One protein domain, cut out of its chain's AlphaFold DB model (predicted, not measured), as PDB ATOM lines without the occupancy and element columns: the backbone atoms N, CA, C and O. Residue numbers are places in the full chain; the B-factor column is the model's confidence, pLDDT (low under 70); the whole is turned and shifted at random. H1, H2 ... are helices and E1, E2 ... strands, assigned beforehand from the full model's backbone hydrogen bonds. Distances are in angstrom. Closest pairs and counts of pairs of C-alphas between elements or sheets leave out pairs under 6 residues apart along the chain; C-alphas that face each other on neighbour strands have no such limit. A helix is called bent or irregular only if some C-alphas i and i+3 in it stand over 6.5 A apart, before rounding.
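This is residues 136 to 225 and 245 to 350 of the 435 residues of the protein "Ufm1-specific protease 2" of Loa loa (UniProt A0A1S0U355). A strongly twisted sheet of four strands, E2, E3, E1 and E4, has the two long helices H1 and H3 side by side over one face. The hairpin of E5 and E6 packs on the edge strand E4 and on H3, only partly face to face with the larger sheet; H4 lies beyond E6, and H2 packs on E3 at the far end of the domain. The printed part has 196 residues with four named helices and six named strands, in the order E1 H1 E2 H2 E3 E4 H3 E5 E6 H4; the class is mixed, helices and strands. The larger sheet is mixed in order E2, E3, E1, E4, and the smaller is antiparallel. The whole is compact, with a radius of gyration of the C-alphas of 18.4 A, and flat, spanning 53 by 49 by 22 A.

In the larger sheet, E1 holds residues 136 to 148, 36.7 A long from C-alpha 136 at (266.342, 216.020, 343.122); E4 holds 245 to 258, 39.3 A; E3 holds 211 to 218, 23.1 A; E2 holds 174 to 177. H3, residues 264 to 288, is 36.1 A long, and H1, residues 152 to 171, is 30.9 A. H2 is residues 192 to 202. E5 is residues 300 to 307 and E6 310 to 317. H4, residues 322 to 335, ends at C-alpha 335 at (266.930, 238.134, 333.095).

E1 and E4 are antiparallel, with N 141 and O 252 2.9 A apart. E3 and E1 are parallel, with N 138 and O 213 2.8 A apart; E2 and E3 are antiparallel, with N 176 and O 216 2.9 A apart. H1 and H3, on the same face, make two layers with this sheet, helices over one face; their heights over the sheet are 7.9 A and 7.7 A. They touch, closest at the C-alphas of Leu 167 and Lys 276, 5.9 A, at a shallow tilt of 8 degrees, opposite ways. H2 is on the sheet, over E3, its closest C-alphas those of Met 199 and Val 213, 6.7 A. The two sheets form a sandwich, two sheets face to face, their best planes 41 degrees apart; the closest C-alphas of E4 and E5 are those of Thr 253 and Cys 302, 6.0 A. In the hairpin E5 and E6, N 303 and O 314 are 2.8 A apart. H4 and E6 are near each other; H4 and H3 are apart. Each O i to N i+4 pair is within hydrogen-bond range in H2, H3 and H4, and 11 of 16 are in H1, which is irregular: C-alphas 153 and 156 are 7.8 A apart.

The two C-alphas farthest apart, of Lys 193 and Asn 293, are 54.7 A apart. Residues 226 to 244 are not printed, and C-alphas 225 and 245 are 30.4 A apart across the cut. The links E2 to H2 and H3 to E5 are long. Mean pLDDT of the printed part is 85.5; residues 179 to 180, 187 to 191, 207 to 208 and 222 to 225 are under 70.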
ATOM      1  N   LEU A 136     265.516 215.588 344.239       90.06
ATOM      2  CA  LEU A 136     266.342 216.020 343.122       90.06
ATOM      3  C   LEU A 136     267.065 214.830 342.509       90.06
ATOM      4  O   LEU A 136     267.583 213.961 343.211       90.06
ATOM      5  N   VAL A 137     267.163 214.819 341.191       90.31
ATOM      6  CA  VAL A 137     267.941 213.828 340.464       90.31
ATOM      7  C   VAL A 137     269.090 214.533 339.773       90.31
ATOM      8  O   VAL A 137     268.875 215.424 338.958       90.31
ATOM      9  N   ARG A 138     270.315 214.150 340.119       92.00
ATOM     10  CA  ARG A 138     271.547 214.727 339.589       92.00
ATOM     11  C   ARG A 138     272.206 213.756 338.621       92.00
ATOM     12  O   ARG A 138     272.307 212.569 338.912       92.00
ATOM     13  N   THR A 139     272.731 214.277 337.521       92.81
ATOM     14  CA  THR A 139     273.608 213.536 336.612       92.81
ATOM     15  C   THR A 139     274.804 214.397 336.227       92.81
ATOM     16  O   THR A 139     274.704 215.622 336.140       92.81
ATOM     17  N   THR A 140     275.941 213.749 335.997       92.62
ATOM     18  CA  THR A 140     277.173 214.406 335.560       92.62
ATOM     19  C   THR A 140     277.693 213.709 334.310       92.62
ATOM     20  O   THR A 140     277.826 212.487 334.296       92.62
ATOM     21  N   LEU A 141     277.949 214.483 333.256       92.94
ATOM     22  CA  LEU A 141     278.419 214.006 331.957       92.94
ATOM     23  C   LEU A 141     279.696 214.756 331.574       92.94
ATOM     24  O   LEU A 141     279.798 215.963 331.773       92.94
ATOM     25  N   TRP A 142     280.660 214.041 331.003       91.75
ATOM     26  CA  TRP A 142     281.844 214.646 330.404       91.75
ATOM     27  C   TRP A 142     281.592 214.889 328.921       91.75
ATOM     28  O   TRP A 142     281.451 213.937 328.157       91.75
ATOM     29  N   LEU A 143     281.551 216.158 328.524       89.94
ATOM     30  CA  LEU A 143     281.559 216.549 327.121       89.94
ATOM     31  C   LEU A 143     282.982 216.452 326.581       89.94
ATOM     32  O   LEU A 143     283.930 216.859 327.259       89.94
ATOM     33  N   ASN A 144     283.121 215.930 325.366       89.38
ATOM     34  CA  ASN A 144     284.400 215.797 324.681       89.38
ATOM     35  C   ASN A 144     284.250 216.231 323.220       89.38
ATOM     36  O   ASN A 144     284.064 215.407 322.329       89.38
ATOM     37  N   MET A 145     284.314 217.540 322.998       89.06
ATOM     38  CA  MET A 145     284.016 218.159 321.709       89.06
ATOM     39  C   MET A 145     285.309 218.598 321.023       89.06
ATOM     40  O   MET A 145     286.155 219.243 321.642       89.06
ATOM     41  N   ASN A 146     285.463 218.277 319.740       88.44
ATOM     42  CA  ASN A 146     286.557 218.794 318.917       88.44
ATOM     43  C   ASN A 146     286.037 219.954 318.077       88.44
ATOM     44  O   ASN A 146     285.149 219.758 317.253       88.44
ATOM     45  N   ILE A 147     286.598 221.142 318.283       88.69
ATOM     46  CA  ILE A 147     286.180 222.369 317.606       88.69
ATOM     47  C   ILE A 147     287.303 222.807 316.677       88.69
ATOM     48  O   ILE A 147     288.458 222.923 317.093       88.69
ATOM     49  N   ASN A 148     286.969 223.025 315.410       87.56
ATOM     50  CA  ASN A 148     287.905 223.536 314.423       87.56
ATOM     51  C   ASN A 148     288.110 225.046 314.635       87.56
ATOM     52  O   ASN A 148     287.181 225.835 314.514       87.56
ATOM     53  N   MET A 149     289.340 225.445 314.951       84.38
ATOM     54  CA  MET A 149     289.745 226.835 315.199       84.38
ATOM     55  C   MET A 149     290.512 227.440 314.011       84.38
ATOM     56  O   MET A 149     291.102 228.510 314.146       84.38
ATOM     57  N   SER A 150     290.565 226.748 312.867       82.81
ATOM     58  CA  SER A 150     291.414 227.142 311.731       82.81
ATOM     59  C   SER A 150     290.965 228.458 311.086       82.81
ATOM     60  O   SER A 150     291.798 229.284 310.723       82.81
ATOM     61  N   GLU A 151     289.651 228.678 310.982       81.00
ATOM     62  CA  GLU A 151     289.060 229.888 310.406       81.00
ATOM     63  C   GLU A 151     288.300 230.672 311.478       81.00
ATOM     64  O   GLU A 151     287.211 230.290 311.906       81.00
ATOM     65  N   LYS A 152     288.857 231.814 311.904       71.06
ATOM     66  CA  LYS A 152     288.284 232.629 312.991       71.06
ATOM     67  C   LYS A 152     286.844 233.088 312.728       71.06
ATOM     68  O   LYS A 152     286.087 233.235 313.683       71.06
ATOM     69  N   GLY A 153     286.476 233.311 311.463       75.25
ATOM     70  CA  GLY A 153     285.134 233.751 311.069       75.25
ATOM     71  C   GLY A 153     284.035 232.717 311.333       75.25
ATOM     72  O   GLY A 153     282.906 233.107 311.610       75.25
ATOM     73  N   ASN A 154     284.376 231.423 311.345       82.69
ATOM     74  CA  ASN A 154     283.404 230.330 311.459       82.69
ATOM     75  C   ASN A 154     283.358 229.726 312.870       82.69
ATOM     76  O   ASN A 154     282.637 228.765 313.115       82.69
ATOM     77  N   LEU A 155     284.115 230.276 313.824       85.31
ATOM     78  CA  LEU A 155     284.291 229.662 315.140       85.31
ATOM     79  C   LEU A 155     282.970 229.468 315.906       85.31
ATOM     80  O   LEU A 155     282.769 228.432 316.535       85.31
ATOM     81  N   LEU A 156     282.056 230.438 315.851       88.62
ATOM     82  CA  LEU A 156     280.745 230.317 316.504       88.62
ATOM     83  C   LEU A 156     279.893 229.205 315.878       88.62
ATOM     84  O   LEU A 156     279.180 228.498 316.588       88.62
ATOM     85  N   GLU A 157     279.981 229.027 314.562       89.44
ATOM     86  CA  GLU A 157     279.288 227.956 313.844       89.44
ATOM     87  C   GLU A 157     279.893 226.587 314.186       89.44
ATOM     88  O   GLU A 157     279.165 225.645 314.482       89.44
ATOM     89  N   GLU A 158     281.222 226.491 314.250       89.62
ATOM     90  CA  GLU A 158     281.942 225.277 314.653       89.62
ATOM     91  C   GLU A 158     281.616 224.864 316.100       89.62
ATOM     92  O   GLU A 158     281.395 223.682 316.370       89.62
ATOM     93  N   ILE A 159     281.514 225.826 317.030       90.00
ATOM     94  CA  ILE A 159     281.047 225.569 318.404       90.00
ATOM     95  C   ILE A 159     279.616 225.017 318.378       90.00
ATOM     96  O   ILE A 159     279.350 223.981 318.990       90.00
ATOM     97  N   ASN A 160     278.707 225.674 317.652       89.50
ATOM     98  CA  ASN A 160     277.312 225.245 317.545       89.50
ATOM     99  C   ASN A 160     277.180 223.832 316.963       89.50
ATOM    100  O   ASN A 160     276.465 223.004 317.525       89.50
ATOM    101  N   ASN A 161     277.911 223.527 315.891       89.12
ATOM    102  CA  ASN A 161     277.904 222.211 315.253       89.12
ATOM    103  C   ASN A 161     278.442 221.117 316.186       89.12
ATOM    104  O   ASN A 161     277.854 220.037 316.279       89.12
ATOM    105  N   ALA A 162     279.525 221.398 316.919       88.06
ATOM    106  CA  ALA A 162     280.093 220.458 317.882       88.06
ATOM    107  C   ALA A 162     279.118 220.154 319.034       88.06
ATOM    108  O   ALA A 162     278.949 219.002 319.424       88.06
ATOM    109  N   VAL A 163     278.431 221.180 319.540       86.38
ATOM    110  CA  VAL A 163     277.413 221.053 320.594       86.38
ATOM    111  C   VAL A 163     276.184 220.304 320.079       86.38
ATOM    112  O   VAL A 163     275.647 219.451 320.784       86.38
ATOM    113  N   PHE A 164     275.741 220.588 318.853       85.88
ATOM    114  CA  PHE A 164     274.590 219.923 318.242       85.88
ATOM    115  C   PHE A 164     274.802 218.407 318.138       85.88
ATOM    116  O   PHE A 164     273.915 217.639 318.509       85.88
ATOM    117  N   ALA A 165     276.005 217.969 317.750       85.75
ATOM    118  CA  ALA A 165     276.355 216.549 317.706       85.75
ATOM    119  C   ALA A 165     276.239 215.851 319.080       85.75
ATOM    120  O   ALA A 165     275.874 214.675 319.158       85.75
ATOM    121  N   GLU A 166     276.506 216.565 320.179       86.88
ATOM    122  CA  GLU A 166     276.338 216.030 321.535       86.88
ATOM    123  C   GLU A 166     274.862 215.898 321.945       86.88
ATOM    124  O   GLU A 166     274.503 214.967 322.675       86.88
ATOM    125  N   LEU A 167     273.977 216.775 321.455       86.44
ATOM    126  CA  LEU A 167     272.541 216.710 321.756       86.44
ATOM    127  C   LEU A 167     271.897 215.416 321.237       86.44
ATOM    128  O   LEU A 167     271.074 214.824 321.944       86.44
ATOM    129  N   ASP A 168     272.307 214.951 320.055       80.88
ATOM    130  CA  ASP A 168     271.837 213.691 319.465       80.88
ATOM    131  C   ASP A 168     272.306 212.475 320.273       80.88
ATOM    132  O   ASP A 168     271.567 211.506 320.475       80.88
ATOM    133  N   ASN A 169     273.529 212.529 320.808       85.06
ATOM    134  CA  ASN A 169     274.065 211.457 321.641       85.06
ATOM    135  C   ASN A 169     273.306 211.324 322.966       85.06
ATOM    136  O   ASN A 169     273.077 210.195 323.418       85.06
ATOM    137  N   ILE A 170     272.856 212.442 323.551       90.25
ATOM    138  CA  ILE A 170     272.105 212.448 324.815       90.25
ATOM    139  C   ILE A 170     270.800 211.650 324.715       90.25
ATOM    140  O   ILE A 170     270.410 211.003 325.688       90.25
ATOM    141  N   GLU A 171     270.147 211.625 323.550       86.88
ATOM    142  CA  GLU A 171     268.904 210.864 323.375       86.88
ATOM    143  C   GLU A 171     269.113 209.351 323.506       86.88
ATOM    144  O   GLU A 171     268.219 208.618 323.919       86.88
ATOM    145  N   SER A 172     270.322 208.871 323.218       85.75
ATOM    146  CA  SER A 172     270.668 207.456 323.362       85.75
ATOM    147  C   SER A 172     271.148 207.072 324.763       85.75
ATOM    148  O   SER A 172     271.334 205.886 325.026       85.75
ATOM    149  N   LEU A 173     271.351 208.033 325.673       90.00
ATOM    150  CA  LEU A 173     271.908 207.744 326.994       90.00
ATOM    151  C   LEU A 173     270.946 206.921 327.853       90.00
ATOM    152  O   LEU A 173     269.750 207.219 327.959       90.00
ATOM    153  N   CYS A 174     271.515 205.920 328.516       89.75
ATOM    154  CA  CYS A 174     270.898 205.199 329.623       89.75
ATOM    155  C   CYS A 174     271.458 205.736 330.940       89.75
ATOM    156  O   CYS A 174     272.530 206.335 330.961       89.75
ATOM    157  N   PHE A 175     270.769 205.507 332.055       90.62
ATOM    158  CA  PHE A 175     271.220 206.012 333.352       90.62
ATOM    159  C   PHE A 175     271.214 204.911 334.391       90.62
ATOM    160  O   PHE A 175     270.216 204.213 334.551       90.62
ATOM    161  N   VAL A 176     272.316 204.777 335.117       88.31
ATOM    162  CA  VAL A 176     272.432 203.817 336.210       88.31
ATOM    163  C   VAL A 176     272.308 204.532 337.533       88.31
ATOM    164  O   VAL A 176     272.911 205.581 337.759       88.31
ATOM    165  N   PHE A 177     271.493 203.950 338.398       82.69
ATOM    166  CA  PHE A 177     271.320 204.422 339.755       82.69
ATOM    167  C   PHE A 177     272.564 204.105 340.598       82.69
ATOM    168  O   PHE A 177     273.186 203.070 340.399       82.69
ATOM    169  N   SER A 178     272.932 204.974 341.547       71.69
ATOM    170  CA  SER A 178     274.230 204.942 342.262       71.69
ATOM    171  C   SER A 178     274.644 203.600 342.904       71.69
ATOM    172  O   SER A 178     275.822 203.399 343.179       71.69
ATOM    173  N   ASN A 179     273.709 202.685 343.165       68.19
ATOM    174  CA  ASN A 179     273.958 201.348 343.727       68.19
ATOM    175  C   ASN A 179     274.034 200.223 342.667       68.19
ATOM    176  O   ASN A 179     274.146 199.057 343.026       68.19
ATOM    177  N   ASN A 180     273.947 200.561 341.377       65.56
ATOM    178  CA  ASN A 180     273.864 199.648 340.232       65.56
ATOM    179  C   ASN A 180     272.667 198.674 340.242       65.56
ATOM    180  O   ASN A 180     272.665 197.709 339.478       65.56
ATOM    181  N   ASN A 181     271.631 198.920 341.050       70.62
ATOM    182  CA  ASN A 181     270.461 198.038 341.126       70.62
ATOM    183  C   ASN A 181     269.624 198.059 339.846       70.62
ATOM    184  O   ASN A 181     268.990 197.059 339.503       70.62
ATOM    185  N   PHE A 182     269.602 199.192 339.139       76.94
ATOM    186  CA  PHE A 182     268.825 199.325 337.918       76.94
ATOM    187  C   PHE A 182     269.362 200.336 336.906       76.94
ATOM    188  O   PHE A 182     270.146 201.232 337.224       76.94
ATOM    189  N   VAL A 183     268.875 200.176 335.670       83.19
ATOM    190  CA  VAL A 183     269.198 200.999 334.503       83.19
ATOM    191  C   VAL A 183     267.915 201.603 333.932       83.19
ATOM    192  O   VAL A 183     267.012 200.871 333.530       83.19
ATOM    193  N   LEU A 184     267.846 202.930 333.857       85.31
ATOM    194  CA  LEU A 184     266.820 203.655 333.108       85.31
ATOM    195  C   LEU A 184     267.191 203.692 331.621       85.31
ATOM    196  O   LEU A 184     268.337 203.985 331.278       85.31
ATOM    197  N   GLY A 185     266.221 203.411 330.748       76.81
ATOM    198  CA  GLY A 185     266.424 203.331 329.293       76.81
ATOM    199  C   GLY A 185     266.848 201.950 328.776       76.81
ATOM    200  O   GLY A 185     267.085 201.796 327.584       76.81
ATOM    201  N   GLY A 186     266.936 200.939 329.651       70.06
ATOM    202  CA  GLY A 186     267.154 199.544 329.258       70.06
ATOM    203  C   GLY A 186     265.852 198.774 328.988       70.06
ATOM    204  O   GLY A 186     264.766 199.219 329.337       70.06
ATOM    205  N   ASN A 187     265.968 197.560 328.434       59.59
ATOM    206  CA  ASN A 187     264.820 196.708 328.069       59.59
ATOM    207  C   ASN A 187     264.011 196.168 329.269       59.59
ATOM    208  O   ASN A 187     262.936 195.602 329.082       59.59
ATOM    209  N   LYS A 188     264.527 196.276 330.501       63.91
ATOM    210  CA  LYS A 188     263.829 195.803 331.704       63.91
ATOM    211  C   LYS A 188     262.865 196.875 332.207       63.91
ATOM    212  O   LYS A 188     263.293 197.950 332.614       63.91
ATOM    213  N   VAL A 189     261.577 196.542 332.240       60.44
ATOM    214  CA  VAL A 189     260.543 197.379 332.854       60.44
ATOM    215  C   VAL A 189     260.657 197.273 334.372       60.44
ATOM    216  O   VAL A 189     260.608 196.178 334.928       60.44
ATOM    217  N   ILE A 190     260.805 198.412 335.043       67.69
ATOM    218  CA  ILE A 190     260.835 198.504 336.505       67.69
ATOM    219  C   ILE A 190     259.607 199.289 336.941       67.69
ATOM    220  O   ILE A 190     259.245 200.283 336.321       67.69
ATOM    221  N   GLY A 191     258.929 198.847 337.998       66.44
ATOM    222  CA  GLY A 191     257.759 199.558 338.508       66.44
ATOM    223  C   GLY A 191     258.139 200.864 339.216       66.44
ATOM    224  O   GLY A 191     259.089 200.896 339.996       66.44
ATOM    225  N   ALA A 192     257.341 201.922 339.036       70.38
ATOM    226  CA  ALA A 192     257.554 203.228 339.681       70.38
ATOM    227  C   ALA A 192     257.678 203.145 341.218       70.38
ATOM    228  O   ALA A 192     258.521 203.806 341.819       70.38
ATOM    229  N   LYS A 193     256.892 202.271 341.869       71.50
ATOM    230  CA  LYS A 193     256.953 202.064 343.330       71.50
ATOM    231  C   LYS A 193     258.306 201.530 343.803       71.50
ATOM    232  O   LYS A 193     258.758 201.908 344.879       71.50
ATOM    233  N   GLN A 194     258.933 200.662 343.010       73.69
ATOM    234  CA  GLN A 194     260.246 200.109 343.327       73.69
ATOM    235  C   GLN A 194     261.323 201.192 343.209       73.69
ATOM    236  O   GLN A 194     262.086 201.391 344.149       73.69
ATOM    237  N   VAL A 195     261.315 201.951 342.105       75.75
ATOM    238  CA  VAL A 195     262.259 203.059 341.873       75.75
ATOM    239  C   VAL A 195     262.175 204.097 342.991       75.75
ATOM    240  O   VAL A 195     263.187 204.421 343.608       75.75
ATOM    241  N   ASN A 196     260.968 204.557 343.329       75.56
ATOM    242  CA  ASN A 196     260.788 205.586 344.357       75.56
ATOM    243  C   ASN A 196     261.183 205.089 345.757       75.56
ATOM    244  O   ASN A 196     261.766 205.847 346.535       75.56
ATOM    245  N   GLY A 197     260.927 203.814 346.068       73.75
ATOM    246  CA  GLY A 197     261.375 203.187 347.313       73.75
ATOM    247  C   GLY A 197     262.900 203.143 347.439       73.75
ATOM    248  O   GLY A 197     263.440 203.572 348.458       73.75
ATOM    249  N   GLU A 198     263.599 202.688 346.395       76.50
ATOM    250  CA  GLU A 198     265.067 202.620 346.375       76.50
ATOM    251  C   GLU A 198     265.711 204.018 346.410       76.50
ATOM    252  O   GLU A 198     266.667 204.251 347.156       76.50
ATOM    253  N   MET A 199     265.149 204.983 345.674       78.19
ATOM    254  CA  MET A 199     265.624 206.368 345.669       78.19
ATOM    255  C   MET A 199     265.560 207.023 347.052       78.19
ATOM    256  O   MET A 199     266.505 207.701 347.457       78.19
ATOM    257  N   LEU A 200     264.480 206.798 347.805       75.62
ATOM    258  CA  LEU A 200     264.296 207.386 349.135       75.62
ATOM    259  C   LEU A 200     265.245 206.827 350.202       75.62
ATOM    260  O   LEU A 200     265.501 207.528 351.188       75.62
ATOM    261  N   GLN A 201     265.739 205.597 350.028       75.19
ATOM    262  CA  GLN A 201     266.674 204.955 350.958       75.19
ATOM    263  C   GLN A 201     268.110 205.466 350.801       75.19
ATOM    264  O   GLN A 201     268.838 205.544 351.786       75.19
ATOM    265  N   ILE A 202     268.516 205.814 349.576       72.00
ATOM    266  CA  ILE A 202     269.918 206.117 349.228       72.00
ATOM    267  C   ILE A 202     270.147 207.617 349.001       72.00
ATOM    268  O   ILE A 202     271.275 208.068 348.816       72.00
ATOM    269  N   SER A 203     269.084 208.420 349.042       75.19
ATOM    270  CA  SER A 203     269.183 209.850 348.795       75.19
ATOM    271  C   SER A 203     270.164 210.544 349.742       75.19
ATOM    272  O   SER A 203     270.013 210.470 350.965       75.19
ATOM    273  N   GLY A 204     271.104 211.293 349.168       77.50
ATOM    274  CA  GLY A 204     271.851 212.307 349.896       77.50
ATOM    275  C   GLY A 204     270.934 213.461 350.302       77.50
ATOM    276  O   GLY A 204     269.819 213.599 349.798       77.50
ATOM    277  N   CYS A 205     271.402 214.303 351.216       78.94
ATOM    278  CA  CYS A 205     270.662 215.468 351.686       78.94
ATOM    279  C   CYS A 205     271.466 216.735 351.397       78.94
ATOM    280  O   CYS A 205     272.643 216.809 351.745       78.94
ATOM    281  N   LEU A 206     270.849 217.719 350.752       77.81
ATOM    282  CA  LEU A 206     271.404 219.063 350.655       77.81
ATOM    283  C   LEU A 206     271.366 219.741 352.027       77.81
ATOM    284  O   LEU A 206     270.571 219.380 352.893       77.81
ATOM    285  N   SER A 207     272.148 220.802 352.204       68.44
ATOM    286  CA  SER A 207     272.107 221.609 353.432       68.44
ATOM    287  C   SER A 207     270.766 222.301 353.685       68.44
ATOM    288  O   SER A 207     270.491 222.717 354.806       68.44
ATOM    289  N   SER A 208     269.909 222.386 352.665       68.88
ATOM    290  CA  SER A 208     268.516 222.823 352.779       68.88
ATOM    291  C   SER A 208     267.570 221.750 353.335       68.88
ATOM    292  O   SER A 208     266.397 222.038 353.552       68.88
ATOM    293  N   GLY A 209     268.034 220.511 353.522       73.94
ATOM    294  CA  GLY A 209     267.200 219.365 353.888       73.94
ATOM    295  C   GLY A 209     266.569 218.634 352.694       73.94
ATOM    296  O   GLY A 209     265.970 217.574 352.882       73.94
ATOM    297  N   ARG A 210     266.686 219.169 351.467       80.06
ATOM    298  CA  ARG A 210     266.166 218.511 350.255       80.06
ATOM    299  C   ARG A 210     266.967 217.256 349.936       80.06
ATOM    300  O   ARG A 210     268.199 217.281 349.943       80.06
ATOM    301  N   LYS A 211     266.270 216.179 349.590       84.56
ATOM    302  CA  LYS A 211     266.895 214.922 349.187       84.56
ATOM    303  C   LYS A 211     267.349 214.986 347.733       84.56
ATOM    304  O   LYS A 211     266.690 215.604 346.899       84.56
ATOM    305  N   PHE A 212     268.450 214.319 347.414       88.06
ATOM    306  CA  PHE A 212     268.901 214.149 346.037       88.06
ATOM    307  C   PHE A 212     269.463 212.752 345.795       88.06
ATOM    308  O   PHE A 212     269.945 212.107 346.724       88.06
ATOM    309  N   VAL A 213     269.457 212.301 344.541       88.38
ATOM    310  CA  VAL A 213     270.174 211.089 344.141       88.38
ATOM    311  C   VAL A 213     270.971 211.284 342.867       88.38
ATOM    312  O   VAL A 213     270.574 212.055 341.997       88.38
ATOM    313  N   ASN A 214     272.090 210.567 342.756       89.38
ATOM    314  CA  ASN A 214     272.951 210.614 341.586       89.38
ATOM    315  C   ASN A 214     272.626 209.471 340.616       89.38
ATOM    316  O   ASN A 214     272.463 208.312 341.016       89.38
ATOM    317  N   PHE A 215     272.594 209.819 339.337       90.69
ATOM    318  CA  PHE A 215     272.537 208.902 338.215       90.69
ATOM    319  C   PHE A 215     273.791 209.072 337.370       90.69
ATOM    320  O   PHE A 215     274.225 210.190 337.090       90.69
ATOM    321  N   THR A 216     274.351 207.945 336.953       91.25
ATOM    322  CA  THR A 216     275.518 207.907 336.080       91.25
ATOM    323  C   THR A 216     275.046 207.664 334.650       91.25
ATOM    324  O   THR A 216     274.420 206.628 334.402       91.25
ATOM    325  N   PRO A 217     275.310 208.583 333.706       91.88
ATOM    326  CA  PRO A 217     274.963 208.375 332.311       91.88
ATOM    327  C   PRO A 217     275.867 207.297 331.700       91.88
ATOM    328  O   PRO A 217     277.078 207.286 331.917       91.88
ATOM    329  N   LEU A 218     275.275 206.404 330.916       88.38
ATOM    330  CA  LEU A 218     275.945 205.355 330.160       88.38
ATOM    331  C   LEU A 218     275.623 205.486 328.676       88.38
ATOM    332  O   LEU A 218     274.475 205.714 328.291       88.38
ATOM    333  N   ILE A 219     276.637 205.253 327.848       83.62
ATOM    334  CA  ILE A 219     276.489 205.160 326.397       83.62
ATOM    335  C   ILE A 219     276.251 203.686 326.047       83.62
ATOM    336  O   ILE A 219     277.106 202.846 326.349       83.62
ATOM    337  N   PRO A 220     275.114 203.325 325.428       75.44
ATOM    338  CA  PRO A 220     274.877 201.950 325.017       75.44
ATOM    339  C   PRO A 220     275.828 201.559 323.877       75.44
ATOM    340  O   PRO A 220     275.930 202.253 322.868       75.44
ATOM    341  N   ILE A 221     276.500 200.409 324.012       73.38
ATOM    342  CA  ILE A 221     277.428 199.877 322.989       73.38
ATOM    343  C   ILE A 221     276.677 199.512 321.697       73.38
ATOM    344  O   ILE A 221     277.209 199.649 320.599       73.38
ATOM    345  N   LYS A 222     275.422 199.067 321.824       66.94
ATOM    346  CA  LYS A 222     274.490 198.901 320.707       66.94
ATOM    347  C   LYS A 222     273.425 199.986 320.819       66.94
ATOM    348  O   LYS A 222     272.549 199.883 321.674       66.94
ATOM    349  N   LYS A 223     273.485 201.015 319.970       59.66
ATOM    350  CA  LYS A 223     272.285 201.813 319.680       59.66
ATOM    351  C   LYS A 223     271.277 200.835 319.061       59.66
ATOM    352  O   LYS A 223     271.689 200.014 318.241       59.66
ATOM    353  N   ASN A 224     270.007 200.867 319.467       49.97
ATOM    354  CA  ASN A 224     268.937 200.180 318.735       49.97
ATOM    355  C   ASN A 224     268.799 200.881 317.373       49.97
ATOM    356  O   ASN A 224     267.884 201.666 317.163       49.97
ATOM    357  N   CYS A 225     269.773 200.695 316.483       43.22
ATOM    358  CA  CYS A 225     269.555 200.914 315.073       43.22
ATOM    359  C   CYS A 225     268.551 199.848 314.664       43.22
ATOM    360  O   CYS A 225     268.787 198.663 314.912       43.22
ATOM    361  N   PHE A 245     292.735 222.309 315.839       85.88
ATOM    362  CA  PHE A 245     291.581 221.841 316.600       85.88
ATOM    363  C   PHE A 245     291.782 222.116 318.087       85.88
ATOM    364  O   PHE A 245     292.846 221.840 318.644       85.88
ATOM    365  N   CYS A 246     290.737 222.616 318.740       87.50
ATOM    366  CA  CYS A 246     290.657 222.717 320.187       87.50
ATOM    367  C   CYS A 246     289.757 221.599 320.712       87.50
ATOM    368  O   CYS A 246     288.597 221.483 320.317       87.50
ATOM    369  N   ASN A 247     290.290 220.770 321.606       88.00
ATOM    370  CA  ASN A 247     289.501 219.765 322.303       88.00
ATOM    371  C   ASN A 247     288.947 220.358 323.605       88.00
ATOM    372  O   ASN A 247     289.706 220.677 324.525       88.00
ATOM    373  N   VAL A 248     287.627 220.498 323.685       85.88
ATOM    374  CA  VAL A 248     286.922 220.962 324.880       85.88
ATOM    375  C   VAL A 248     286.478 219.757 325.691       85.88
ATOM    376  O   VAL A 248     285.591 219.007 325.282       85.88
ATOM    377  N   ARG A 249     287.087 219.603 326.871       89.06
ATOM    378  CA  ARG A 249     286.670 218.636 327.891       89.06
ATOM    379  C   ARG A 249     286.006 219.370 329.038       89.06
ATOM    380  O   ARG A 249     286.685 220.048 329.806       89.06
ATOM    381  N   ALA A 250     284.691 219.233 329.138       88.81
ATOM    382  CA  ALA A 250     283.896 219.938 330.130       88.81
ATOM    383  C   ALA A 250     283.042 218.957 330.931       88.81
ATOM    384  O   ALA A 250     282.260 218.193 330.369       88.81
ATOM    385  N   GLU A 251     283.178 218.997 332.253       92.12
ATOM    386  CA  GLU A 251     282.273 218.291 333.152       92.12
ATOM    387  C   GLU A 251     281.000 219.126 333.322       92.12
ATOM    388  O   GLU A 251     281.017 220.204 333.925       92.12
ATOM    389  N   ILE A 252     279.888 218.626 332.792       93.19
ATOM    390  CA  ILE A 252     278.578 219.238 332.981       93.19
ATOM    391  C   ILE A 252     277.807 218.500 334.065       93.19
ATOM    392  O   ILE A 252     277.780 217.271 334.116       93.19
ATOM    393  N   THR A 253     277.165 219.255 334.950       92.94
ATOM    394  CA  THR A 253     276.273 218.708 335.975       92.94
ATOM    395  C   THR A 253     274.891 219.287 335.760       92.94
ATOM    396  O   THR A 253     274.731 220.506 335.772       92.94
ATOM    397  N   SER A 254     273.903 218.413 335.598       93.44
ATOM    398  CA  SER A 254     272.501 218.794 335.480       93.44
ATOM    399  C   SER A 254     271.687 218.194 336.622       93.44
ATOM    400  O   SER A 254     272.046 217.167 337.211       93.44
ATOM    401  N   VAL A 255     270.605 218.882 336.978       92.75
ATOM    402  CA  VAL A 255     269.702 218.480 338.055       92.75
ATOM    403  C   VAL A 255     268.266 218.621 337.570       92.75
ATOM    404  O   VAL A 255     267.894 219.645 337.000       92.75
ATOM    405  N   ALA A 256     267.465 217.589 337.809       91.69
ATOM    406  CA  ALA A 256     266.039 217.551 337.531       91.69
ATOM    407  C   ALA A 256     265.245 217.435 338.840       91.69
ATOM    408  O   ALA A 256     265.670 216.752 339.774       91.69
ATOM    409  N   GLU A 257     264.086 218.088 338.906       90.25
ATOM    410  CA  GLU A 257     263.130 217.923 340.006       90.25
ATOM    411  C   GLU A 257     262.121 216.827 339.648       90.25
ATOM    412  O   GLU A 257     261.499 216.879 338.585       90.25
ATOM    413  N   VAL A 258     261.961 215.844 340.537       87.31
ATOM    414  CA  VAL A 258     261.114 214.661 340.319       87.31
ATOM    415  C   VAL A 258     260.037 214.579 341.400       87.31
ATOM    416  O   VAL A 258     260.270 214.892 342.570       87.31
ATOM    417  N   GLN A 259     258.835 214.165 341.009       82.69
ATOM    418  CA  GLN A 259     257.703 213.926 341.898       82.69
ATOM    419  C   GLN A 259     257.641 212.465 342.328       82.69
ATOM    420  O   GLN A 259     257.989 211.557 341.580       82.69
ATOM    421  N   SER A 260     257.065 212.200 343.500       75.62
ATOM    422  CA  SER A 260     256.899 210.830 344.017       75.62
ATOM    423  C   SER A 260     255.997 209.925 343.164       75.62
ATOM    424  O   SER A 260     255.891 208.732 343.448       75.62
ATOM    425  N   ARG A 261     255.300 210.482 342.169       78.88
ATOM    426  CA  ARG A 261     254.447 209.745 341.225       78.88
ATOM    427  C   ARG A 261     255.112 209.496 339.873       78.88
ATOM    428  O   ARG A 261     254.555 208.730 339.095       78.88
ATOM    429  N   ASP A 262     256.247 210.137 339.602       84.44
ATOM    430  CA  ASP A 262     256.932 209.992 338.323       84.44
ATOM    431  C   ASP A 262     257.471 208.564 338.204       84.44
ATOM    432  O   ASP A 262     258.006 207.993 339.163       84.44
ATOM    433  N   GLY A 263     257.262 207.961 337.038       85.81
ATOM    434  CA  GLY A 263     257.756 206.637 336.720       85.81
ATOM    435  C   GLY A 263     259.165 206.674 336.122       85.81
ATOM    436  O   GLY A 263     259.752 207.736 335.902       85.81
ATOM    437  N   PRO A 264     259.742 205.496 335.836       87.19
ATOM    438  CA  PRO A 264     261.086 205.396 335.271       87.19
ATOM    439  C   PRO A 264     261.230 206.113 333.921       87.19
ATOM    440  O   PRO A 264     262.281 206.690 333.645       87.19
ATOM    441  N   THR A 265     260.190 206.079 333.083       88.50
ATOM    442  CA  THR A 265     260.191 206.711 331.756       88.50
ATOM    443  C   THR A 265     260.172 208.231 331.873       88.50
ATOM    444  O   THR A 265     260.938 208.908 331.193       88.50
ATOM    445  N   GLU A 266     259.361 208.781 332.778       89.56
ATOM    446  CA  GLU A 266     259.315 210.219 333.039       89.56
ATOM    447  C   GLU A 266     260.656 210.715 333.593       89.56
ATOM    448  O   GLU A 266     261.198 211.704 333.099       89.56
ATOM    449  N   ILE A 267     261.243 209.992 334.555       90.69
ATOM    450  CA  ILE A 267     262.564 210.319 335.116       90.69
ATOM    451  C   ILE A 267     263.643 210.297 334.024       90.69
ATOM    452  O   ILE A 267     264.483 211.198 333.976       90.69
ATOM    453  N   LEU A 268     263.614 209.307 333.124       91.88
ATOM    454  CA  LEU A 268     264.533 209.221 331.986       91.88
ATOM    455  C   LEU A 268     264.426 210.455 331.079       91.88
ATOM    456  O   LEU A 268     265.444 211.070 330.753       91.88
ATOM    457  N   THR A 269     263.204 210.845 330.708       92.88
ATOM    458  CA  THR A 269     262.952 212.036 329.885       92.88
ATOM    459  C   THR A 269     263.444 213.304 330.581       92.88
ATOM    460  O   THR A 269     264.134 214.119 329.966       92.88
ATOM    461  N   LEU A 270     263.164 213.457 331.879       94.06
ATOM    462  CA  LEU A 270     263.604 214.607 332.671       94.06
ATOM    463  C   LEU A 270     265.133 214.702 332.770       94.06
ATOM    464  O   LEU A 270     265.668 215.810 332.679       94.06
ATOM    465  N   LEU A 271     265.834 213.573 332.916       94.56
ATOM    466  CA  LEU A 271     267.298 213.494 332.946       94.56
ATOM    467  C   LEU A 271     267.927 213.904 331.609       94.56
ATOM    468  O   LEU A 271     268.813 214.762 331.576       94.56
ATOM    469  N   ARG A 272     267.447 213.331 330.498       94.94
ATOM    470  CA  ARG A 272     267.925 213.673 329.147       94.94
ATOM    471  C   ARG A 272     267.668 215.138 328.827       94.94
ATOM    472  O   ARG A 272     268.568 215.836 328.368       94.94
ATOM    473  N   LYS A 273     266.466 215.629 329.135       95.44
ATOM    474  CA  LYS A 273     266.092 217.032 328.938       95.44
ATOM    475  C   LYS A 273     266.957 217.976 329.775       95.44
ATOM    476  O   LYS A 273     267.419 218.985 329.249       95.44
ATOM    477  N   ALA A 274     267.241 217.633 331.033       96.12
ATOM    478  CA  ALA A 274     268.147 218.412 331.878       96.12
ATOM    479  C   ALA A 274     269.567 218.475 331.287       96.12
ATOM    480  O   ALA A 274     270.143 219.555 331.219       96.12
ATOM    481  N   LEU A 275     270.114 217.354 330.797       95.94
ATOM    482  CA  LEU A 275     271.418 217.345 330.122       95.94
ATOM    483  C   LEU A 275     271.428 218.200 328.850       95.94
ATOM    484  O   LEU A 275     272.326 219.022 328.699       95.94
ATOM    485  N   LYS A 276     270.427 218.061 327.969       95.62
ATOM    486  CA  LYS A 276     270.327 218.868 326.738       95.62
ATOM    487  C   LYS A 276     270.300 220.367 327.044       95.62
ATOM    488  O   LYS A 276     271.003 221.141 326.400       95.62
ATOM    489  N   ARG A 277     269.541 220.768 328.068       96.25
ATOM    490  CA  ARG A 277     269.495 222.156 328.549       96.25
ATOM    491  C   ARG A 277     270.855 222.633 329.060       96.25
ATOM    492  O   ARG A 277     271.303 223.708 328.676       96.25
ATOM    493  N   THR A 278     271.561 221.830 329.858       95.94
ATOM    494  CA  THR A 278     272.909 222.183 330.337       95.94
ATOM    495  C   THR A 278     273.945 222.247 329.208       95.94
ATOM    496  O   THR A 278     274.815 223.119 329.235       95.94
ATOM    497  N   VAL A 279     273.847 221.382 328.192       95.06
ATOM    498  CA  VAL A 279     274.684 221.449 326.980       95.06
ATOM    499  C   VAL A 279     274.446 222.758 326.228       95.06
ATOM    500  O   VAL A 279     275.407 223.450 325.904       95.06
ATOM    501  N   TYR A 280     273.185 223.155 326.042       95.19
ATOM    502  CA  TYR A 280     272.853 224.451 325.443       95.19
ATOM    503  C   TYR A 280     273.401 225.630 326.264       95.19
ATOM    504  O   TYR A 280     274.035 226.521 325.714       95.19
ATOM    505  N   LEU A 281     273.264 225.624 327.595       95.94
ATOM    506  CA  LEU A 281     273.871 226.667 328.438       95.94
ATOM    507  C   LEU A 281     275.405 226.703 328.328       95.94
ATOM    508  O   LEU A 281     276.009 227.768 328.454       95.94
ATOM    509  N   THR A 282     276.035 225.549 328.104       94.25
ATOM    510  CA  THR A 282     277.485 225.450 327.904       94.25
ATOM    511  C   THR A 282     277.900 226.109 326.596       94.25
ATOM    512  O   THR A 282     278.838 226.900 326.600       94.25
ATOM    513  N   GLU A 283     277.177 225.846 325.508       93.19
ATOM    514  CA  GLU A 283     277.364 226.522 324.221       93.19
ATOM    515  C   GLU A 283     277.245 228.037 324.367       93.19
ATOM    516  O   GLU A 283     278.183 228.757 324.031       93.19
ATOM    517  N   ARG A 284     276.172 228.517 324.999       93.94
ATOM    518  CA  ARG A 284     275.967 229.950 325.241       93.94
ATOM    519  C   ARG A 284     277.096 230.594 326.025       93.94
ATOM    520  O   ARG A 284     277.539 231.685 325.679       93.94
ATOM    521  N   CYS A 285     277.581 229.918 327.064       94.00
ATOM    522  CA  CYS A 285     278.721 230.392 327.837       94.00
ATOM    523  C   CYS A 285     280.003 230.421 326.991       94.00
ATOM    524  O   CYS A 285     280.778 231.369 327.087       94.00
ATOM    525  N   LEU A 286     280.253 229.405 326.163       91.94
ATOM    526  CA  LEU A 286     281.423 229.385 325.286       91.94
ATOM    527  C   LEU A 286     281.359 230.516 324.257       91.94
ATOM    528  O   LEU A 286     282.344 231.229 324.098       91.94
ATOM    529  N   CYS A 287     280.204 230.724 323.624       91.25
ATOM    530  CA  CYS A 287     279.987 231.779 322.636       91.25
ATOM    531  C   CYS A 287     280.060 233.189 323.243       91.25
ATOM    532  O   CYS A 287     280.648 234.076 322.632       91.25
ATOM    533  N   GLU A 288     279.527 233.411 324.453       91.81
ATOM    534  CA  GLU A 288     279.583 234.723 325.128       91.81
ATOM    535  C   GLU A 288     281.016 235.116 325.531       91.81
ATOM    536  O   GLU A 288     281.361 236.296 325.506       91.81
ATOM    537  N   PHE A 289     281.862 234.141 325.883       90.69
ATOM    538  CA  PHE A 289     283.215 234.374 326.407       90.69
ATOM    539  C   PHE A 289     284.335 233.906 325.468       90.69
ATOM    540  O   PHE A 289     285.488 233.766 325.895       90.69
ATOM    541  N   VAL A 290     284.024 233.661 324.194       88.06
ATOM    542  CA  VAL A 290     285.024 233.260 323.205       88.06
ATOM    543  C   VAL A 290     286.026 234.393 322.975       88.06
ATOM    544  O   VAL A 290     285.664 235.550 322.766       88.06
ATOM    545  N   ASN A 291     287.316 234.061 322.994       84.12
ATOM    546  CA  ASN A 291     288.373 234.993 322.628       84.12
ATOM    547  C   ASN A 291     288.946 234.595 321.266       84.12
ATOM    548  O   ASN A 291     289.775 233.691 321.184       84.12
ATOM    549  N   PHE A 292     288.553 235.305 320.206       80.44
ATOM    550  CA  PHE A 292     289.013 235.063 318.828       80.44
ATOM    551  C   PHE A 292     290.529 235.252 318.623       80.44
ATOM    552  O   PHE A 292     291.072 234.908 317.571       80.44
ATOM    553  N   ASN A 293     291.238 235.808 319.609       80.00
ATOM    554  CA  ASN A 293     292.694 235.946 319.593       80.00
ATOM    555  C   ASN A 293     293.415 234.814 320.340       80.00
ATOM    556  O   ASN A 293     294.641 234.769 320.325       80.00
ATOM    557  N   SER A 294     292.671 233.908 320.974       78.44
ATOM    558  CA  SER A 294     293.190 232.762 321.715       78.44
ATOM    559  C   SER A 294     293.036 231.476 320.903       78.44
ATOM    560  O   SER A 294     291.978 231.204 320.344       78.44
ATOM    561  N   GLU A 295     294.060 230.626 320.917       74.00
ATOM    562  CA  GLU A 295     293.985 229.247 320.399       74.00
ATOM    563  C   GLU A 295     293.346 228.273 321.407       74.00
ATOM    564  O   GLU A 295     293.315 227.059 321.206       74.00
ATOM    565  N   ARG A 296     292.857 228.795 322.535       79.44
ATOM    566  CA  ARG A 296     292.196 228.031 323.593       79.44
ATOM    567  C   ARG A 296     290.828 228.611 323.895       79.44
ATOM    568  O   ARG A 296     290.693 229.820 324.094       79.44
ATOM    569  N   LEU A 297     289.852 227.719 324.000       83.62
ATOM    570  CA  LEU A 297     288.544 228.026 324.554       83.62
ATOM    571  C   LEU A 297     288.602 228.063 326.080       83.62
ATOM    572  O   LEU A 297     289.488 227.483 326.714       83.62
ATOM    573  N   ILE A 298     287.659 228.792 326.662       87.00
ATOM    574  CA  ILE A 298     287.592 228.968 328.101       87.00
ATOM    575  C   ILE A 298     287.070 227.703 328.784       87.00
ATOM    576  O   ILE A 298     286.140 227.056 328.305       87.00
ATOM    577  N   ASN A 299     287.652 227.362 329.932       89.31
ATOM    578  CA  ASN A 299     287.079 226.336 330.796       89.31
ATOM    579  C   ASN A 299     285.756 226.838 331.376       89.31
ATOM    580  O   ASN A 299     285.613 228.025 331.661       89.31
ATOM    581  N   ILE A 300     284.816 225.929 331.610       92.00
ATOM    582  CA  ILE A 300     283.494 226.258 332.146       92.00
ATOM    583  C   ILE A 300     283.234 225.536 333.467       92.00
ATOM    584  O   ILE A 300     283.895 224.555 333.808       92.00
ATOM    585  N   ARG A 301     282.259 226.034 334.224       90.81
ATOM    586  CA  ARG A 301     281.761 225.430 335.459       90.81
ATOM    587  C   ARG A 301     280.244 225.530 335.501       90.81
ATOM    588  O   ARG A 301     279.699 226.626 335.411       90.81
ATOM    589  N   CYS A 302     279.573 224.408 335.735       92.62
ATOM    590  CA  CYS A 302     278.141 224.395 336.022       92.62
ATOM    591  C   CYS A 302     277.887 224.739 337.496       92.62
ATOM    592  O   CYS A 302     278.549 224.200 338.387       92.62
ATOM    593  N   GLY A 303     276.921 225.614 337.752       91.81
ATOM    594  CA  GLY A 303     276.407 225.931 339.077       91.81
ATOM    595  C   GLY A 303     274.894 225.746 339.126       91.81
ATOM    596  O   GLY A 303     274.193 226.044 338.160       91.81
ATOM    597  N   MET A 304     274.398 225.255 340.258       93.25
ATOM    598  CA  MET A 304     272.968 225.118 340.528       93.25
ATOM    599  C   MET A 304     272.628 225.966 341.743       93.25
ATOM    600  O   MET A 304     273.219 225.783 342.803       93.25
ATOM    601  N   PHE A 305     271.695 226.893 341.602       92.50
ATOM    602  CA  PHE A 305     271.399 227.920 342.596       92.50
ATOM    603  C   PHE A 305     269.977 227.762 343.106       92.50
ATOM    604  O   PHE A 305     269.071 227.451 342.340       92.50
ATOM    605  N   SER A 306     269.777 227.986 344.403       88.94
ATOM    606  CA  SER A 306     268.434 228.123 344.962       88.94
ATOM    607  C   SER A 306     268.068 229.601 344.983       88.94
ATOM    608  O   SER A 306     268.749 230.398 345.625       88.94
ATOM    609  N   THR A 307     266.987 229.954 344.304       88.06
ATOM    610  CA  THR A 307     266.387 231.289 344.307       88.06
ATOM    611  C   THR A 307     265.042 231.244 345.037       88.06
ATOM    612  O   THR A 307     264.630 230.193 345.542       88.06
ATOM    613  N   ASN A 308     264.362 232.388 345.130       79.00
ATOM    614  CA  ASN A 308     262.992 232.429 345.645       79.00
ATOM    615  C   ASN A 308     262.034 231.658 344.715       79.00
ATOM    616  O   ASN A 308     261.201 230.898 345.198       79.00
ATOM    617  N   ASP A 309     262.261 231.743 343.400       77.56
ATOM    618  CA  ASP A 309     261.411 231.139 342.366       77.56
ATOM    619  C   ASP A 309     261.757 229.672 342.039       77.56
ATOM    620  O   ASP A 309     261.260 229.111 341.059       77.56
ATOM    621  N   GLY A 310     262.637 229.039 342.822       87.00
ATOM    622  CA  GLY A 310     263.019 227.636 342.658       87.00
ATOM    623  C   GLY A 310     264.509 227.422 342.408       87.00
ATOM    624  O   GLY A 310     265.359 228.089 342.996       87.00
ATOM    625  N   LEU A 311     264.839 226.414 341.601       91.31
ATOM    626  CA  LEU A 311     266.219 226.098 341.236       91.31
ATOM    627  C   LEU A 311     266.600 226.763 339.913       91.31
ATOM    628  O   LEU A 311     265.775 226.869 339.013       91.31
ATOM    629  N   LEU A 312     267.862 227.167 339.789       95.31
ATOM    630  CA  LEU A 312     268.394 227.810 338.595       95.31
ATOM    631  C   LEU A 312     269.756 227.223 338.216       95.31
ATOM    632  O   LEU A 312     270.702 227.284 339.001       95.31
ATOM    633  N   SER A 313     269.863 226.692 337.002       96.25
ATOM    634  CA  SER A 313     271.111 226.198 336.417       96.25
ATOM    635  C   SER A 313     271.802 227.307 335.629       96.25
ATOM    636  O   SER A 313     271.205 227.923 334.746       96.25
ATOM    637  N   VAL A 314     273.077 227.546 335.925       96.38
ATOM    638  CA  VAL A 314     273.901 228.549 335.238       96.38
ATOM    639  C   VAL A 314     275.267 227.948 334.928       96.38
ATOM    640  O   VAL A 314     275.851 227.257 335.762       96.38
ATOM    641  N   VAL A 315     275.796 228.230 333.740       95.19
ATOM    642  CA  VAL A 315     277.164 227.869 333.360       95.19
ATOM    643  C   VAL A 315     278.025 229.127 333.388       95.19
ATOM    644  O   VAL A 315     277.686 230.124 332.761       95.19
ATOM    645  N   TYR A 316     279.126 229.075 334.135       92.81
ATOM    646  CA  TYR A 316     280.092 230.160 334.266       92.81
ATOM    647  C   TYR A 316     281.379 229.851 333.508       92.81
ATOM    648  O   TYR A 316     281.852 228.712 333.567       92.81
ATOM    649  N   PRO A 317     282.027 230.861 332.906       92.38
ATOM    650  CA  PRO A 317     283.395 230.718 332.451       92.38
ATOM    651  C   PRO A 317     284.344 230.731 333.661       92.38
ATOM    652  O   PRO A 317     284.115 231.411 334.666       92.38
ATOM    653  N   HIS A 318     285.443 229.991 333.579       89.00
ATOM    654  CA  HIS A 318     286.476 229.976 334.607       89.00
ATOM    655  C   HIS A 318     287.423 231.172 334.428       89.00
ATOM    656  O   HIS A 318     288.533 231.037 333.915       89.00
ATOM    657  N   ILE A 319     286.951 232.353 334.837       86.88
ATOM    658  CA  ILE A 319     287.663 233.636 334.760       86.88
ATOM    659  C   ILE A 319     288.042 234.093 336.172       86.88
ATOM    660  O   ILE A 319     287.230 233.998 337.089       86.88
ATOM    661  N   GLN A 320     289.269 234.592 336.351       79.56
ATOM    662  CA  GLN A 320     289.722 235.160 337.632       79.56
ATOM    663  C   GLN A 320     289.294 236.623 337.828       79.56
ATOM    664  O   GLN A 320     289.181 237.077 338.963       79.56
ATOM    665  N   ASP A 321     289.046 237.356 336.741       84.12
ATOM    666  CA  ASP A 321     288.558 238.735 336.772       84.12
ATOM    667  C   ASP A 321     287.089 238.811 337.237       84.12
ATOM    668  O   ASP A 321     286.153 238.484 336.496       84.12
ATOM    669  N   ASP A 322     286.880 239.271 338.476       82.81
ATOM    670  CA  ASP A 322     285.539 239.429 339.042       82.81
ATOM    671  C   ASP A 322     284.731 240.546 338.365       82.81
ATOM    672  O   ASP A 322     283.504 240.492 338.391       82.81
ATOM    673  N   MET A 323     285.360 241.529 337.712       86.06
ATOM    674  CA  MET A 323     284.628 242.597 337.026       86.06
ATOM    675  C   MET A 323     283.839 242.047 335.832       86.06
ATOM    676  O   MET A 323     282.663 242.377 335.658       86.06
ATOM    677  N   VAL A 324     284.450 241.146 335.056       87.31
ATOM    678  CA  VAL A 324     283.779 240.440 333.951       87.31
ATOM    679  C   VAL A 324     282.623 239.594 334.488       87.31
ATOM    680  O   VAL A 324     281.488 239.704 334.015       87.31
ATOM    681  N   LEU A 325     282.878 238.802 335.533       89.56
ATOM    682  CA  LEU A 325     281.846 237.966 336.151       89.56
ATOM    683  C   LEU A 325     280.736 238.796 336.811       89.56
ATOM    684  O   LEU A 325     279.584 238.367 336.832       89.56
ATOM    685  N   ARG A 326     281.036 239.995 337.318       91.19
ATOM    686  CA  ARG A 326     280.057 240.928 337.890       91.19
ATOM    687  C   ARG A 326     279.061 241.400 336.840       91.19
ATOM    688  O   ARG A 326     277.865 241.371 337.121       91.19
ATOM    689  N   ASN A 327     279.529 241.789 335.656       91.81
ATOM    690  CA  ASN A 327     278.652 242.213 334.562       91.81
ATOM    691  C   ASN A 327     277.755 241.061 334.096       91.81
ATOM    692  O   ASN A 327     276.545 241.239 333.951       91.81
ATOM    693  N   HIS A 328     278.323 239.861 333.966       93.06
ATOM    694  CA  HIS A 328     277.554 238.668 333.629       93.06
ATOM    695  C   HIS A 328     276.494 238.343 334.699       93.06
ATOM    696  O   HIS A 328     275.324 238.149 334.380       93.06
ATOM    697  N   ARG A 329     276.843 238.389 335.993       93.81
ATOM    698  CA  ARG A 329     275.871 238.212 337.090       93.81
ATOM    699  C   ARG A 329     274.778 239.281 337.073       93.81
ATOM    700  O   ARG A 329     273.619 238.943 337.278       93.81
ATOM    701  N   ALA A 330     275.106 240.544 336.797       93.31
ATOM    702  CA  ALA A 330     274.110 241.611 336.688       93.31
ATOM    703  C   ALA A 330     273.115 241.355 335.538       93.31
ATOM    704  O   ALA A 330     271.909 241.526 335.725       93.31
ATOM    705  N   LYS A 331     273.603 240.874 334.383       93.50
ATOM    706  CA  LYS A 331     272.766 240.423 333.257       93.50
ATOM    707  C   LYS A 331     271.827 239.290 333.682       93.50
ATOM    708  O   LYS A 331     270.628 239.381 333.436       93.50
ATOM    709  N   LEU A 332     272.336 238.270 334.377       95.25
ATOM    710  CA  LEU A 332     271.517 237.155 334.871       95.25
ATOM    711  C   LEU A 332     270.473 237.606 335.903       95.25
ATOM    712  O   LEU A 332     269.316 237.208 335.803       95.25
ATOM    713  N   HIS A 333     270.834 238.477 336.851       94.81
ATOM    714  CA  HIS A 333     269.870 239.037 337.804       94.81
ATOM    715  C   HIS A 333     268.742 239.792 337.087       94.81
ATOM    716  O   HIS A 333     267.584 239.675 337.482       94.81
ATOM    717  N   ARG A 334     269.051 240.515 336.001       93.56
ATOM    718  CA  ARG A 334     268.035 241.195 335.185       93.56
ATOM    719  C   ARG A 334     267.111 240.187 334.494       93.56
ATOM    720  O   ARG A 334     265.895 240.325 334.613       93.56
ATOM    721  N   ILE A 335     267.677 239.178 333.825       94.69
ATOM    722  CA  ILE A 335     266.930 238.134 333.095       94.69
ATOM    723  C   ILE A 335     265.984 237.369 334.029       94.69
ATOM    724  O   ILE A 335     264.809 237.211 333.718       94.69
ATOM    725  N   PHE A 336     266.478 236.944 335.193       95.56
ATOM    726  CA  PHE A 336     265.717 236.135 336.151       95.56
ATOM    727  C   PHE A 336     265.000 236.964 337.227       95.56
ATOM    728  O   PHE A 336     264.543 236.405 338.214       95.56
ATOM    729  N   ASN A 337     264.930 238.290 337.054       95.06
ATOM    730  CA  ASN A 337     264.269 239.231 337.970       95.06
ATOM    731  C   ASN A 337     264.672 239.050 339.445       95.06
ATOM    732  O   ASN A 337     263.863 239.185 340.363       95.06
ATOM    733  N   LEU A 338     265.948 238.758 339.679       94.38
ATOM    734  CA  LEU A 338     266.469 238.530 341.017       94.38
ATOM    735  C   LEU A 338     266.710 239.862 341.747       94.38
ATOM    736  O   LEU A 338     267.044 240.862 341.105       94.38
ATOM    737  N   PRO A 339     266.627 239.885 343.089       91.12
ATOM    738  CA  PRO A 339     266.984 241.057 343.882       91.12
ATOM    739  C   PRO A 339     268.420 241.535 343.622       91.12
ATOM    740  O   PRO A 339     269.325 240.731 343.408       91.12
ATOM    741  N   PHE A 340     268.639 242.849 343.674       86.62
ATOM    742  CA  PHE A 340     269.953 243.483 343.447       86.62
ATOM    743  C   PHE A 340     270.630 243.985 344.724       86.62
ATOM    744  O   PHE A 340     271.750 244.487 344.684       86.62
ATOM    745  N   ASP A 341     269.950 243.867 345.858       88.38
ATOM    746  CA  ASP A 341     270.446 244.231 347.186       88.38
ATOM    747  C   ASP A 341     271.354 243.153 347.801       88.38
ATOM    748  O   ASP A 341     272.075 243.426 348.762       88.38
ATOM    749  N   LYS A 342     271.354 241.938 347.240       89.12
ATOM    750  CA  LYS A 342     272.191 240.829 347.699       89.12
ATOM    751  C   LYS A 342     272.709 239.950 346.552       89.12
ATOM    752  O   LYS A 342     272.012 239.754 345.556       89.12
ATOM    753  N   PRO A 343     273.917 239.383 346.691       91.56
ATOM    754  CA  PRO A 343     274.428 238.358 345.783       91.56
ATOM    755  C   PRO A 343     273.621 237.053 345.896       91.56
ATOM    756  O   PRO A 343     273.310 236.599 346.998       91.56
ATOM    757  N   ILE A 344     273.281 236.446 344.755       91.75
ATOM    758  CA  ILE A 344     272.554 235.158 344.684       91.75
ATOM    759  C   ILE A 344     273.276 234.162 343.765       91.75
ATOM    760  O   ILE A 344     273.281 232.959 344.021       91.75
ATOM    761  N   LEU A 345     273.905 234.671 342.702       94.06
ATOM    762  CA  LEU A 345     274.522 233.874 341.644       94.06
ATOM    763  C   LEU A 345     276.059 233.929 341.672       94.06
ATOM    764  O   LEU A 345     276.710 233.933 340.630       94.06
ATOM    765  N   ARG A 346     276.693 234.037 342.845       91.25
ATOM    766  CA  ARG A 346     278.151 233.830 342.909       91.25
ATOM    767  C   ARG A 346     278.464 232.340 342.850       91.25
ATOM    768  O   ARG A 346     277.807 231.591 343.558       91.25
ATOM    769  N   PRO A 347     279.501 231.884 342.123       87.94
ATOM    770  CA  PRO A 347     279.834 230.458 342.033       87.94
ATOM    771  C   PRO A 347     279.957 229.728 343.385       87.94
ATOM    772  O   PRO A 347     279.649 228.541 343.470       87.94
ATOM    773  N   THR A 348     280.366 230.428 344.448       83.31
ATOM    774  CA  THR A 348     280.442 229.916 345.829       83.31
ATOM    775  C   THR A 348     279.079 229.609 346.460       83.31
ATOM    776  O   THR A 348     279.006 228.779 347.362       83.31
ATOM    777  N   GLN A 349     278.001 230.224 345.966       89.62
ATOM    778  CA  GLN A 349     276.613 230.023 346.403       89.62
ATOM    779  C   GLN A 349     275.931 228.838 345.703       89.62
ATOM    780  O   GLN A 349     274.785 228.513 346.017       89.62
ATOM    781  N   SER A 350     276.612 228.182 344.756       90.06
ATOM    782  CA  SER A 350     276.088 226.977 344.113       90.06
ATOM    783  C   SER A 350     275.874 225.867 345.144       90.06
ATOM    784  O   SER A 350     276.712 225.630 346.020       90.06
TER     785      SER A 350